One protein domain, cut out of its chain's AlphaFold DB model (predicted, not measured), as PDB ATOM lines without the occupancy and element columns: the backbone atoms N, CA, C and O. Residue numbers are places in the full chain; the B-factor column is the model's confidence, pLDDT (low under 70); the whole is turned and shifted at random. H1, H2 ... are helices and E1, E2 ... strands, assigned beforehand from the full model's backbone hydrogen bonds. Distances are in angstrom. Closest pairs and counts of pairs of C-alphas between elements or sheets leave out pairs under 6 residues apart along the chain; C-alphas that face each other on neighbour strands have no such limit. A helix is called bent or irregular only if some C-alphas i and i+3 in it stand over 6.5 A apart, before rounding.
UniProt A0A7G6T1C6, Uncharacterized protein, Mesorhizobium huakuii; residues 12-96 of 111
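AT A GLANCE: This is residues 12 to 96 of the 111 residues of an uncharacterized protein of Mesorhizobium huakuii (UniProt A0A7G6T1C6). One helix, H1, runs through the middle of a loose ring formed by the hairpin of E1 and E2, the small helices H2 and H3, then H4 and the last stretch, which comes back beside E1. Contacts round H1 are few, and the residues before it lead away toward one end of the longest axis. The printed part has 85 residues with four named helices and two named strands, in the order H1, E1, E2, H2, H3, H4, and its class is mixed, helices and strands. The sheet, in the order E1, E2, is antiparallel. The whole is only just loose, close to compact, with a radius of gyration of the C-alphas of 14.4 A and spans of 43 by 31 by 22 A.

HOW THE PARTS SIT: H1, residues 23 to 34, is near E1, residues 39 to 43, with 7 pairs of C-alphas within 10 A. E1 and E2, residues 50 to 54, form a hairpin, antiparallel at 162 degrees between directions; N 41 and O 52 are 2.9 A apart and N 52 and O 41 are 2.8 A apart, within hydrogen-bond range. H1 is close to but not clearly touching H2, residues 62 to 65; their closest C-alphas, of Tyr 34 and Leu 63, are 6.6 A apart. H2 and H3, residues 67 to 74, meet only through their link. H3 is close to but not clearly touching H1, with the closest C-alphas, of Lys 26 and Phe 74, 7.0 A apart; they run opposite ways at a steep tilt of 60 degrees. H4, residues 81 to 89, is near H1, with 7 pairs of C-alphas within 10 A, and apart from H3. Residues 93 to 94 pair with residues 42 to 43 of E1, parallel. Every O i to N i+4 pair is within hydrogen-bond range in H3 and H4; H1 has 5 of 8, and H2 is too short for such a pair.

IN THESE COORDINATES: H1 begins at C-alpha 23, (-40.691, 45.103, -41.196), and is 18.2 A long; it is neither bent nor irregular, but only just: C-alphas 25 and 28 are 6.2 A apart. E1 and E2 are each 13.4 A long. H2 measures 5.3 A, H3 10.4 A and H4 12.6 A, ending at C-alpha 89, (-35.139, 34.423, -28.488).

THE WHOLE: The two C-alphas farthest apart, of Lys 13 and Ala 59, are 44.6 A apart. The printed part has no cut, and no link between named elements is long. Mean pLDDT of the printed part is 87.4; residues 77 to 79 are under 70.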
ATOM      1  N   ALA A  12     -30.624  55.112 -31.806       82.38
ATOM      2  CA  ALA A  12     -29.630  56.178 -31.673       82.38
ATOM      3  C   ALA A  12     -28.321  55.703 -31.011       82.38
ATOM      4  O   ALA A  12     -27.280  56.331 -31.179       82.38
ATOM      5  N   LYS A  13     -28.365  54.590 -30.265       83.12
ATOM      6  CA  LYS A  13     -27.216  53.985 -29.568       83.12
ATOM      7  C   LYS A  13     -26.603  52.812 -30.340       83.12
ATOM      8  O   LYS A  13     -25.596  52.251 -29.910       83.12
ATOM      9  N   SER A  14     -27.210  52.400 -31.453       82.75
ATOM     10  CA  SER A  14     -26.719  51.289 -32.269       82.75
ATOM     11  C   SER A  14     -25.480  51.691 -33.071       82.75
ATOM     12  O   SER A  14     -25.381  52.814 -33.560       82.75
ATOM     13  N   ARG A  15     -24.575  50.730 -33.318       85.00
ATOM     14  CA  ARG A  15     -23.467  50.880 -34.286       85.00
ATOM     15  C   ARG A  15     -23.944  51.223 -35.707       85.00
ATOM     16  O   ARG A  15     -23.139  51.672 -36.512       85.00
ATOM     17  N   PHE A  16     -25.224  50.994 -36.003       84.69
ATOM     18  CA  PHE A  16     -25.871  51.277 -37.283       84.69
ATOM     19  C   PHE A  16     -27.046  52.248 -37.094       84.69
ATOM     20  O   PHE A  16     -28.174  51.967 -37.498       84.69
ATOM     21  N   ALA A  17     -26.808  53.369 -36.407       83.75
ATOM     22  CA  ALA A  17     -27.806  54.425 -36.258       83.75
ATOM     23  C   ALA A  17     -28.298  54.913 -37.635       83.75
ATOM     24  O   ALA A  17     -27.521  54.992 -38.581       83.75
ATOM     25  N   GLN A  18     -29.585  55.251 -37.736       80.00
ATOM     26  CA  GLN A  18     -30.323  55.639 -38.955       80.00
ATOM     27  C   GLN A  18     -30.598  54.502 -39.951       80.00
ATOM     28  O   GLN A  18     -31.290  54.724 -40.942       80.00
ATOM     29  N   TRP A  19     -30.103  53.285 -39.713       84.12
ATOM     30  CA  TRP A  19     -30.331  52.162 -40.621       84.12
ATOM     31  C   TRP A  19     -31.560  51.368 -40.172       84.12
ATOM     32  O   TRP A  19     -31.627  50.898 -39.034       84.12
ATOM     33  N   TRP A  20     -32.520  51.188 -41.080       81.94
ATOM     34  CA  TRP A  20     -33.731  50.401 -40.851       81.94
ATOM     35  C   TRP A  20     -34.105  49.625 -42.114       81.94
ATOM     36  O   TRP A  20     -34.265  50.204 -43.184       81.94
ATOM     37  N   THR A  21     -34.245  48.309 -41.981       80.19
ATOM     38  CA  THR A  21     -34.559  47.388 -43.090       80.19
ATOM     39  C   THR A  21     -36.060  47.290 -43.366       80.19
ATOM     40  O   THR A  21     -36.473  46.577 -44.275       80.19
ATOM     41  N   GLY A  22     -36.892  47.972 -42.576       83.00
ATOM     42  CA  GLY A  22     -38.337  47.777 -42.598       83.00
ATOM     43  C   GLY A  22     -38.779  46.555 -41.790       83.00
ATOM     44  O   GLY A  22     -37.992  45.902 -41.100       83.00
ATOM     45  N   ASP A  23     -40.055  46.206 -41.924       81.06
ATOM     46  CA  ASP A  23     -40.691  45.103 -41.196       81.06
ATOM     47  C   ASP A  23     -40.460  43.712 -41.818       81.06
ATOM     48  O   ASP A  23     -41.276  42.798 -41.677       81.06
ATOM     49  N   VAL A  24     -39.322  43.513 -42.489       84.00
ATOM     50  CA  VAL A  24     -38.958  42.234 -43.136       84.00
ATOM     51  C   VAL A  24     -38.857  41.070 -42.147       84.00
ATOM     52  O   VAL A  24     -39.002  39.907 -42.511       84.00
ATOM     53  N   TRP A  25     -38.671  41.375 -40.865       81.56
ATOM     54  CA  TRP A  25     -38.602  40.406 -39.779       81.56
ATOM     55  C   TRP A  25     -39.888  39.559 -39.656       81.56
ATOM     56  O   TRP A  25     -39.829  38.414 -39.206       81.56
ATOM     57  N   LYS A  26     -41.044  40.058 -40.118       85.25
ATOM     58  CA  LYS A  26     -42.324  39.322 -40.112       85.25
ATOM     59  C   LYS A  26     -42.329  38.108 -41.049       85.25
ATOM     60  O   LYS A  26     -43.128  37.196 -40.858       85.25
ATOM     61  N   VAL A  27     -41.415  38.051 -42.019       89.75
ATOM     62  CA  VAL A  27     -41.332  36.948 -42.989       89.75
ATOM     63  C   VAL A  27     -41.013  35.617 -42.304       89.75
ATOM     64  O   VAL A  27     -41.604  34.599 -42.643       89.75
ATOM     65  N   ILE A  28     -40.138  35.598 -41.295       90.56
ATOM     66  CA  ILE A  28     -39.734  34.352 -40.622       90.56
ATOM     67  C   ILE A  28     -40.905  33.634 -39.928       90.56
ATOM     68  O   ILE A  28     -41.101  32.449 -40.200       90.56
ATOM     69  N   PRO A  29     -41.702  34.286 -39.057       89.25
ATOM     70  CA  PRO A  29     -42.865  33.635 -38.453       89.25
ATOM     71  C   PRO A  29     -43.941  33.250 -39.479       89.25
ATOM     72  O   PRO A  29     -44.584  32.216 -39.300       89.25
ATOM     73  N   VAL A  30     -44.106  34.011 -40.572       92.06
ATOM     74  CA  VAL A  30     -44.984  33.613 -41.689       92.06
ATOM     75  C   VAL A  30     -44.496  32.301 -42.300       92.06
ATOM     76  O   VAL A  30     -45.238  31.323 -42.330       92.06
ATOM     77  N   LEU A  31     -43.234  32.234 -42.728       94.69
ATOM     78  CA  LEU A  31     -42.695  31.037 -43.370       94.69
ATOM     79  C   LEU A  31     -42.737  29.820 -42.442       94.69
ATOM     80  O   LEU A  31     -43.165  28.760 -42.874       94.69
ATOM     81  N   ARG A  32     -42.403  29.965 -41.154       91.88
ATOM     82  CA  ARG A  32     -42.510  28.845 -40.200       91.88
ATOM     83  C   ARG A  32     -43.941  28.340 -40.000       91.88
ATOM     84  O   ARG A  32     -44.114  27.160 -39.719       91.88
ATOM     85  N   SER A  33     -44.942  29.212 -40.130       92.12
ATOM     86  CA  SER A  33     -46.350  28.843 -39.932       92.12
ATOM     87  C   SER A  33     -46.961  28.193 -41.175       92.12
ATOM     88  O   SER A  33     -47.649  27.185 -41.064       92.12
ATOM     89  N   TYR A  34     -46.709  28.757 -42.359       95.50
ATOM     90  CA  TYR A  34     -47.373  28.347 -43.607       95.50
ATOM     91  C   TYR A  34     -46.520  27.428 -44.489       95.50
ATOM     92  O   TYR A  34     -47.032  26.767 -45.395       95.50
ATOM     93  N   ARG A  35     -45.210  27.392 -44.242       96.31
ATOM     94  CA  ARG A  35     -44.226  26.581 -44.960       96.31
ATOM     95  C   ARG A  35     -43.254  25.899 -43.983       96.31
ATOM     96  O   ARG A  35     -42.043  26.114 -44.074       96.31
ATOM     97  N   PRO A  36     -43.755  25.066 -43.045       95.25
ATOM     98  CA  PRO A  36     -42.902  24.335 -42.102       95.25
ATOM     99  C   PRO A  36     -41.966  23.333 -42.797       95.25
ATOM    100  O   PRO A  36     -41.044  22.821 -42.173       95.25
ATOM    101  N   ASP A  37     -42.200  23.061 -44.083       95.38
ATOM    102  CA  ASP A  37     -41.323  22.286 -44.951       95.38
ATOM    103  C   ASP A  37     -40.020  23.017 -45.321       95.38
ATOM    104  O   ASP A  37     -39.051  22.364 -45.696       95.38
ATOM    105  N   LEU A  38     -39.958  24.349 -45.214       95.38
ATOM    106  CA  LEU A  38     -38.757  25.110 -45.556       95.38
ATOM    107  C   LEU A  38     -37.667  24.979 -44.494       95.38
ATOM    108  O   LEU A  38     -37.902  25.112 -43.292       95.38
ATOM    109  N   SER A  39     -36.430  24.865 -44.968       92.94
ATOM    110  CA  SER A  39     -35.240  24.941 -44.125       92.94
ATOM    111  C   SER A  39     -34.780  26.393 -44.032       92.94
ATOM    112  O   SER A  39     -34.301  26.961 -45.010       92.94
ATOM    113  N   ILE A  40     -34.927  27.007 -42.854       93.19
ATOM    114  CA  ILE A  40     -34.609  28.424 -42.620       93.19
ATOM    115  C   ILE A  40     -33.397  28.540 -41.698       93.19
ATOM    116  O   ILE A  40     -33.443  28.119 -40.542       93.19
ATOM    117  N   THR A  41     -32.336  29.178 -42.189       92.06
ATOM    118  CA  THR A  41     -31.116  29.479 -41.429       92.06
ATOM    119  C   THR A  41     -30.918  30.981 -41.309       92.06
ATOM    120  O   THR A  41     -31.004  31.692 -42.306       92.06
ATOM    121  N   MET A  42     -30.619  31.467 -40.105       92.12
ATOM    122  CA  MET A  42     -30.317  32.877 -39.855       92.12
ATOM    123  C   MET A  42     -28.856  33.051 -39.484       92.12
ATOM    124  O   MET A  42     -28.338  32.309 -38.656       92.12
ATOM    125  N   PHE A  43     -28.236  34.079 -40.046       92.06
ATOM    126  CA  PHE A  43     -26.856  34.450 -39.793       92.06
ATOM    127  C   PHE A  43     -26.767  35.846 -39.185       92.06
ATOM    128  O   PHE A  43     -27.498  36.765 -39.571       92.06
ATOM    129  N   ASP A  44     -25.808  36.027 -38.283       91.06
ATOM    130  CA  ASP A  44     -25.496  37.290 -37.608       91.06
ATOM    131  C   ASP A  44     -24.794  38.341 -38.499       91.06
ATOM    132  O   ASP A  44     -24.032  39.170 -38.002       91.06
ATOM    133  N   CYS A  45     -25.066  38.351 -39.810       90.25
ATOM    134  CA  CYS A  45     -24.448  39.266 -40.772       90.25
ATOM    135  C   CYS A  45     -24.834  40.729 -40.484       90.25
ATOM    136  O   CYS A  45     -25.986  41.113 -40.705       90.25
ATOM    137  N   PRO A  46     -23.917  41.599 -40.025       86.50
ATOM    138  CA  PRO A  46     -24.229  43.016 -39.892       86.50
ATOM    139  C   PRO A  46     -24.479  43.646 -41.277       86.50
ATOM    140  O   PRO A  46     -23.870  43.216 -42.255       86.50
ATOM    141  N   PRO A  47     -25.344  44.671 -41.377       84.75
ATOM    142  CA  PRO A  47     -25.985  45.387 -40.274       84.75
ATOM    143  C   PRO A  47     -27.293  44.746 -39.796       84.75
ATOM    144  O   PRO A  47     -27.663  44.932 -38.639       84.75
ATOM    145  N   THR A  48     -27.980  43.988 -40.650       82.75
ATOM    146  CA  THR A  48     -29.411  43.657 -40.521       82.75
ATOM    147  C   THR A  48     -29.687  42.182 -40.222       82.75
ATOM    148  O   THR A  48     -30.788  41.838 -39.810       82.75
ATOM    149  N   GLY A  49     -28.692  41.314 -40.384       87.06
ATOM    150  CA  GLY A  49     -28.839  39.862 -40.450       87.06
ATOM    151  C   GLY A  49     -28.997  39.376 -41.893       87.06
ATOM    152  O   GLY A  49     -29.334  40.152 -42.789       87.06
ATOM    153  N   LEU A  50     -28.757  38.082 -42.101       90.75
ATOM    154  CA  LEU A  50     -28.999  37.381 -43.364       90.75
ATOM    155  C   LEU A  50     -29.818  36.121 -43.082       90.75
ATOM    156  O   LEU A  50     -29.586  35.443 -42.083       90.75
ATOM    157  N   VAL A  51     -30.762  35.798 -43.962       92.19
ATOM    158  CA  VAL A  51     -31.564  34.573 -43.880       92.19
ATOM    159  C   VAL A  51     -31.336  33.772 -45.155       92.19
ATOM    160  O   VAL A  51     -31.511  34.302 -46.248       92.19
ATOM    161  N   SER A  52     -30.970  32.502 -45.008       92.12
ATOM    162  CA  SER A  52     -30.939  31.527 -46.097       92.12
ATOM    163  C   SER A  52     -32.138  30.592 -45.978       92.12
ATOM    164  O   SER A  52     -32.445  30.107 -44.886       92.12
ATOM    165  N   ILE A  53     -32.822  30.366 -47.098       93.38
ATOM    166  CA  ILE A  53     -34.003  29.511 -47.190       93.38
ATOM    167  C   ILE A  53     -33.722  28.445 -48.246       93.38
ATOM    168  O   ILE A  53     -33.421  28.771 -49.393       93.38
ATOM    169  N   THR A  54     -33.832  27.179 -47.859       92.81
ATOM    170  CA  THR A  54     -33.657  26.019 -48.742       92.81
ATOM    171  C   THR A  54     -34.841  25.058 -48.623       92.81
ATOM    172  O   THR A  54     -35.815  25.346 -47.925       92.81
ATOM    173  N   ASN A  55     -34.775  23.926 -49.336       93.94
ATOM    174  CA  ASN A  55     -35.897  23.002 -49.536       93.94
ATOM    175  C   ASN A  55     -37.095  23.675 -50.232       93.94
ATOM    176  O   ASN A  55     -38.249  23.521 -49.842       93.94
ATOM    177  N   LEU A  56     -36.796  24.498 -51.242       94.38
ATOM    178  CA  LEU A  56     -37.811  25.203 -52.012       94.38
ATOM    179  C   LEU A  56     -38.555  24.214 -52.915       94.38
ATOM    180  O   LEU A  56     -37.946  23.532 -53.734       94.38
ATOM    181  N   ASP A  57     -39.876  24.202 -52.792       95.81
ATOM    182  CA  ASP A  57     -40.781  23.535 -53.727       95.81
ATOM    183  C   ASP A  57     -41.437  24.590 -54.639       95.81
ATOM    184  O   ASP A  57     -42.268  25.363 -54.143       95.81
ATOM    185  N   PRO A  58     -41.071  24.656 -55.937       95.69
ATOM    186  CA  PRO A  58     -41.623  25.628 -56.878       95.69
ATOM    187  C   PRO A  58     -43.088  25.359 -57.243       95.69
ATOM    188  O   PRO A  58     -43.759  26.270 -57.721       95.69
ATOM    189  N   ALA A  59     -43.602  24.144 -57.019       97.12
ATOM    190  CA  ALA A  59     -45.010  23.824 -57.247       97.12
ATOM    191  C   ALA A  59     -45.905  24.238 -56.064       97.12
ATOM    192  O   ALA A  59     -47.132  24.240 -56.174       97.12
ATOM    193  N   SER A  60     -45.313  24.598 -54.922       97.06
ATOM    194  CA  SER A  60     -46.059  24.956 -53.721       97.06
ATOM    195  C   SER A  60     -46.779  26.297 -53.868       97.06
ATOM    196  O   SER A  60     -46.152  27.353 -53.926       97.06
ATOM    197  N   GLN A  61     -48.112  26.269 -53.799       97.06
ATOM    198  CA  GLN A  61     -48.958  27.469 -53.794       97.06
ATOM    199  C   GLN A  61     -49.397  27.912 -52.388       97.06
ATOM    200  O   GLN A  61     -50.185  28.838 -52.257       97.06
ATOM    201  N   ARG A  62     -48.881  27.299 -51.308       96.81
ATOM    202  CA  ARG A  62     -49.387  27.528 -49.935       96.81
ATOM    203  C   ARG A  62     -49.398  29.001 -49.511       96.81
ATOM    204  O   ARG A  62     -50.351  29.437 -48.880       96.81
ATOM    205  N   LEU A  63     -48.345  29.753 -49.840       96.19
ATOM    206  CA  LEU A  63     -48.258  31.177 -49.493       96.19
ATOM    207  C   LEU A  63     -49.206  32.035 -50.330       96.19
ATOM    208  O   LEU A  63     -49.759  32.998 -49.813       96.19
ATOM    209  N   ASP A  64     -49.393  31.676 -51.599       97.06
ATOM    210  CA  ASP A  64     -50.295  32.371 -52.515       97.06
ATOM    211  C   ASP A  64     -51.754  32.158 -52.092       97.06
ATOM    212  O   ASP A  64     -52.486  33.114 -51.840       97.06
ATOM    213  N   SER A  65     -52.138  30.902 -51.848       97.69
ATOM    214  CA  SER A  65     -53.479  30.544 -51.380       97.69
ATOM    215  C   SER A  65     -53.831  31.164 -50.022       97.69
ATOM    216  O   SER A  65     -54.997  31.445 -49.766       97.69
ATOM    217  N   ALA A  66     -52.838  31.401 -49.157       96.56
ATOM    218  CA  ALA A  66     -53.024  32.017 -47.842       96.56
ATOM    219  C   ALA A  66     -52.710  33.525 -47.811       96.56
ATOM    220  O   ALA A  66     -52.683  34.119 -46.733       96.56
ATOM    221  N   TYR A  67     -52.464  34.174 -48.956       95.44
ATOM    222  CA  TYR A  67     -51.931  35.541 -48.997       95.44
ATOM    223  C   TYR A  67     -52.785  36.549 -48.215       95.44
ATOM    224  O   TYR A  67     -52.261  37.297 -47.391       95.44
ATOM    225  N   VAL A  68     -54.106  36.546 -48.428       95.25
ATOM    226  CA  VAL A  68     -55.031  37.479 -47.756       95.25
ATOM    227  C   VAL A  68     -55.033  37.266 -46.241       95.25
ATOM    228  O   VAL A  68     -55.010  38.238 -45.488       95.25
ATOM    229  N   GLU A  69     -55.003  36.011 -45.787       93.69
ATOM    230  CA  GLU A  69     -54.921  35.666 -44.365       93.69
ATOM    231  C   GLU A  69     -53.592  36.134 -43.758       93.69
ATOM    232  O   GLU A  69     -53.575  36.791 -42.714       93.69
ATOM    233  N   ILE A  70     -52.475  35.846 -44.434       93.00
ATOM    234  CA  ILE A  70     -51.133  36.261 -44.021       93.00
ATOM    235  C   ILE A  70     -51.079  37.782 -43.885       93.00
ATOM    236  O   ILE A  70     -50.670  38.296 -42.845       93.00
ATOM    237  N   VAL A  71     -51.507  38.517 -44.912       91.50
ATOM    238  CA  VAL A  71     -51.495  39.980 -44.877       91.50
ATOM    239  C   VAL A  71     -52.423  40.487 -43.779       91.50
ATOM    240  O   VAL A  71     -51.988  41.306 -42.978       91.50
ATOM    241  N   GLY A  72     -53.645  39.966 -43.656       90.50
ATOM    242  CA  GLY A  72     -54.571  40.361 -42.591       90.50
ATOM    243  C   GLY A  72     -53.985  40.169 -41.189       90.50
ATOM    244  O   GLY A  72     -54.099  41.052 -40.341       90.50
ATOM    245  N   ARG A  73     -53.280  39.055 -40.965       86.75
ATOM    246  CA  ARG A  73     -52.666  38.718 -39.674       86.75
ATOM    247  C   ARG A  73     -51.390  39.505 -39.370       86.75
ATOM    248  O   ARG A  73     -51.113  39.764 -38.204       86.75
ATOM    249  N   PHE A  74     -50.593  39.852 -40.384       83.88
ATOM    250  CA  PHE A  74     -49.261  40.447 -40.188       83.88
ATOM    251  C   PHE A  74     -49.149  41.935 -40.590       83.88
ATOM    252  O   PHE A  74     -48.135  42.581 -40.292       83.88
ATOM    253  N   SER A  75     -50.173  42.506 -41.235       80.62
ATOM    254  CA  SER A  75     -50.224  43.922 -41.639       80.62
ATOM    255  C   SER A  75     -50.504  44.868 -40.464       80.62
ATOM    256  O   SER A  75     -50.062  46.017 -40.483       80.62
ATOM    257  N   SER A  76     -51.171  44.393 -39.406       70.50
ATOM    258  CA  SER A  76     -51.532  45.228 -38.257       70.50
ATOM    259  C   SER A  76     -50.308  45.792 -37.525       70.50
ATOM    260  O   SER A  76     -49.309  45.100 -37.306       70.50
ATOM    261  N   LYS A  77     -50.417  47.053 -37.086       60.38
ATOM    262  CA  LYS A  77     -49.436  47.718 -36.211       60.38
ATOM    263  C   LYS A  77     -49.420  47.144 -34.786       60.38
ATOM    264  O   LYS A  77     -48.409  47.270 -34.110       60.38
ATOM    265  N   ASP A  78     -50.486  46.452 -34.381       57.19
ATOM    266  CA  ASP A  78     -50.689  45.909 -33.025       57.19
ATOM    267  C   ASP A  78     -50.165  44.482 -32.842       57.19
ATOM    268  O   ASP A  78     -50.624  43.713 -32.001       57.19
ATOM    269  N   ILE A  79     -49.193  44.107 -33.663       66.62
ATOM    270  CA  ILE A  79     -48.437  42.882 -33.469       66.62
ATOM    271  C   ILE A  79     -47.828  42.933 -32.051       66.62
ATOM    272  O   ILE A  79     -47.061  43.845 -31.739       66.62
ATOM    273  N   ASP A  80     -48.178  41.970 -31.189       72.75
ATOM    274  CA  ASP A  80     -47.729  41.941 -29.792       72.75
ATOM    275  C   ASP A  80     -46.202  41.860 -29.717       72.75
ATOM    276  O   ASP A  80     -45.592  40.796 -29.860       72.75
ATOM    277  N   ARG A  81     -45.579  43.010 -29.455       71.25
ATOM    278  CA  ARG A  81     -44.128  43.150 -29.426       71.25
ATOM    279  C   ARG A  81     -43.467  42.149 -28.485       71.25
ATOM    280  O   ARG A  81     -42.425  41.603 -28.842       71.25
ATOM    281  N   LYS A  82     -44.067  41.880 -27.322       75.50
ATOM    282  CA  LYS A  82     -43.505  40.938 -26.346       75.50
ATOM    283  C   LYS A  82     -43.546  39.515 -26.880       75.50
ATOM    284  O   LYS A  82     -42.547  38.807 -26.777       75.50
ATOM    285  N   ALA A  83     -44.662  39.110 -27.487       76.12
ATOM    286  CA  ALA A  83     -44.767  37.799 -28.121       76.12
ATOM    287  C   ALA A  83     -43.707  37.618 -29.216       76.12
ATOM    288  O   ALA A  83     -43.081  36.560 -29.298       76.12
ATOM    289  N   TYR A  84     -43.440  38.657 -30.012       77.06
ATOM    290  CA  TYR A  84     -42.399  38.582 -31.034       77.06
ATOM    291  C   TYR A  84     -40.989  38.592 -30.467       77.06
ATOM    292  O   TYR A  84     -40.174  37.793 -30.917       77.06
ATOM    293  N   ASP A  85     -40.676  39.448 -29.497       78.38
ATOM    294  CA  ASP A  85     -39.350  39.448 -28.874       78.38
ATOM    295  C   ASP A  85     -39.049  38.084 -28.241       78.38
ATOM    296  O   ASP A  85     -37.965  37.545 -28.464       78.38
ATOM    297  N   ASN A  86     -40.036  37.462 -27.590       83.00
ATOM    298  CA  ASN A  86     -39.931  36.089 -27.091       83.00
ATOM    299  C   ASN A  86     -39.752  35.072 -28.223       83.00
ATOM    300  O   ASN A  86     -38.895  34.202 -28.136       83.00
ATOM    301  N   TYR A  87     -40.511  35.174 -29.314       82.31
ATOM    302  CA  TYR A  87     -40.311  34.302 -30.472       82.31
ATOM    303  C   TYR A  87     -38.878  34.411 -31.013       82.31
ATOM    304  O   TYR A  87     -38.237  33.401 -31.291       82.31
ATOM    305  N   TRP A  88     -38.324  35.621 -31.089       79.69
ATOM    306  CA  TRP A  88     -36.965  35.846 -31.570       79.69
ATOM    307  C   TRP A  88     -35.872  35.285 -30.662       79.69
ATOM    308  O   TRP A  88     -34.794  34.997 -31.174       79.69
ATOM    309  N   THR A  89     -36.112  35.103 -29.362       82.69
ATOM    310  CA  THR A  89     -35.139  34.423 -28.488       82.69
ATOM    311  C   THR A  89     -35.137  32.910 -28.684       82.69
ATOM    312  O   THR A  89     -34.131  32.268 -28.401       82.69
ATOM    313  N   THR A  90     -36.218  32.332 -29.225       83.19
ATOM    314  CA  THR A  90     -36.268  30.900 -29.581       83.19
ATOM    315  C   THR A  90     -35.514  30.570 -30.869       83.19
ATOM    316  O   THR A  90     -35.255  29.406 -31.175       83.19
ATOM    317  N   LEU A  91     -35.180  31.590 -31.656       84.19
ATOM    318  CA  LEU A  91     -34.577  31.426 -32.963       84.19
ATOM    319  C   LEU A  91     -33.061  31.233 -32.848       84.19
ATOM    320  O   LEU A  91     -32.348  32.094 -32.340       84.19
ATOM    321  N   SER A  92     -32.563  30.112 -33.378       85.69
ATOM    322  CA  SER A  92     -31.123  29.870 -33.499       85.69
ATOM    323  C   SER A  92     -30.528  30.771 -34.584       85.69
ATOM    324  O   SER A  92     -30.931  30.696 -35.750       85.69
ATOM    325  N   ILE A  93     -29.595  31.635 -34.188       90.44
ATOM    326  CA  ILE A  93     -28.835  32.511 -35.081       90.44
ATOM    327  C   ILE A  93     -27.394  32.020 -35.094       90.44
ATOM    328  O   ILE A  93     -26.756  31.910 -34.047       90.44
ATOM    329  N   GLU A  94     -26.877  31.758 -36.286       91.88
ATOM    330  CA  GLU A  94     -25.526  31.257 -36.485       91.88
ATOM    331  C   GLU A  94     -24.536  32.378 -36.764       91.88
ATOM    332  O   GLU A  94     -24.876  33.440 -37.297       91.88
ATOM    333  N   LYS A  95     -23.275  32.120 -36.417       92.38
ATOM    334  CA  LYS A  95     -22.196  33.059 -36.685       92.38
ATOM    335  C   LYS A  95     -21.805  32.963 -38.147       92.38
ATOM    336  O   LYS A  95     -21.180  32.001 -38.575       92.38
ATOM    337  N   SER A  96     -22.095  34.013 -38.897       92.00
ATOM    338  CA  SER A  96     -21.717  34.180 -40.303       92.00
ATOM    339  C   SER A  96     -20.241  33.868 -40.574       92.00
ATOM    340  O   SER A  96     -19.909  33.282 -41.599       92.00
TER     341      SER A  96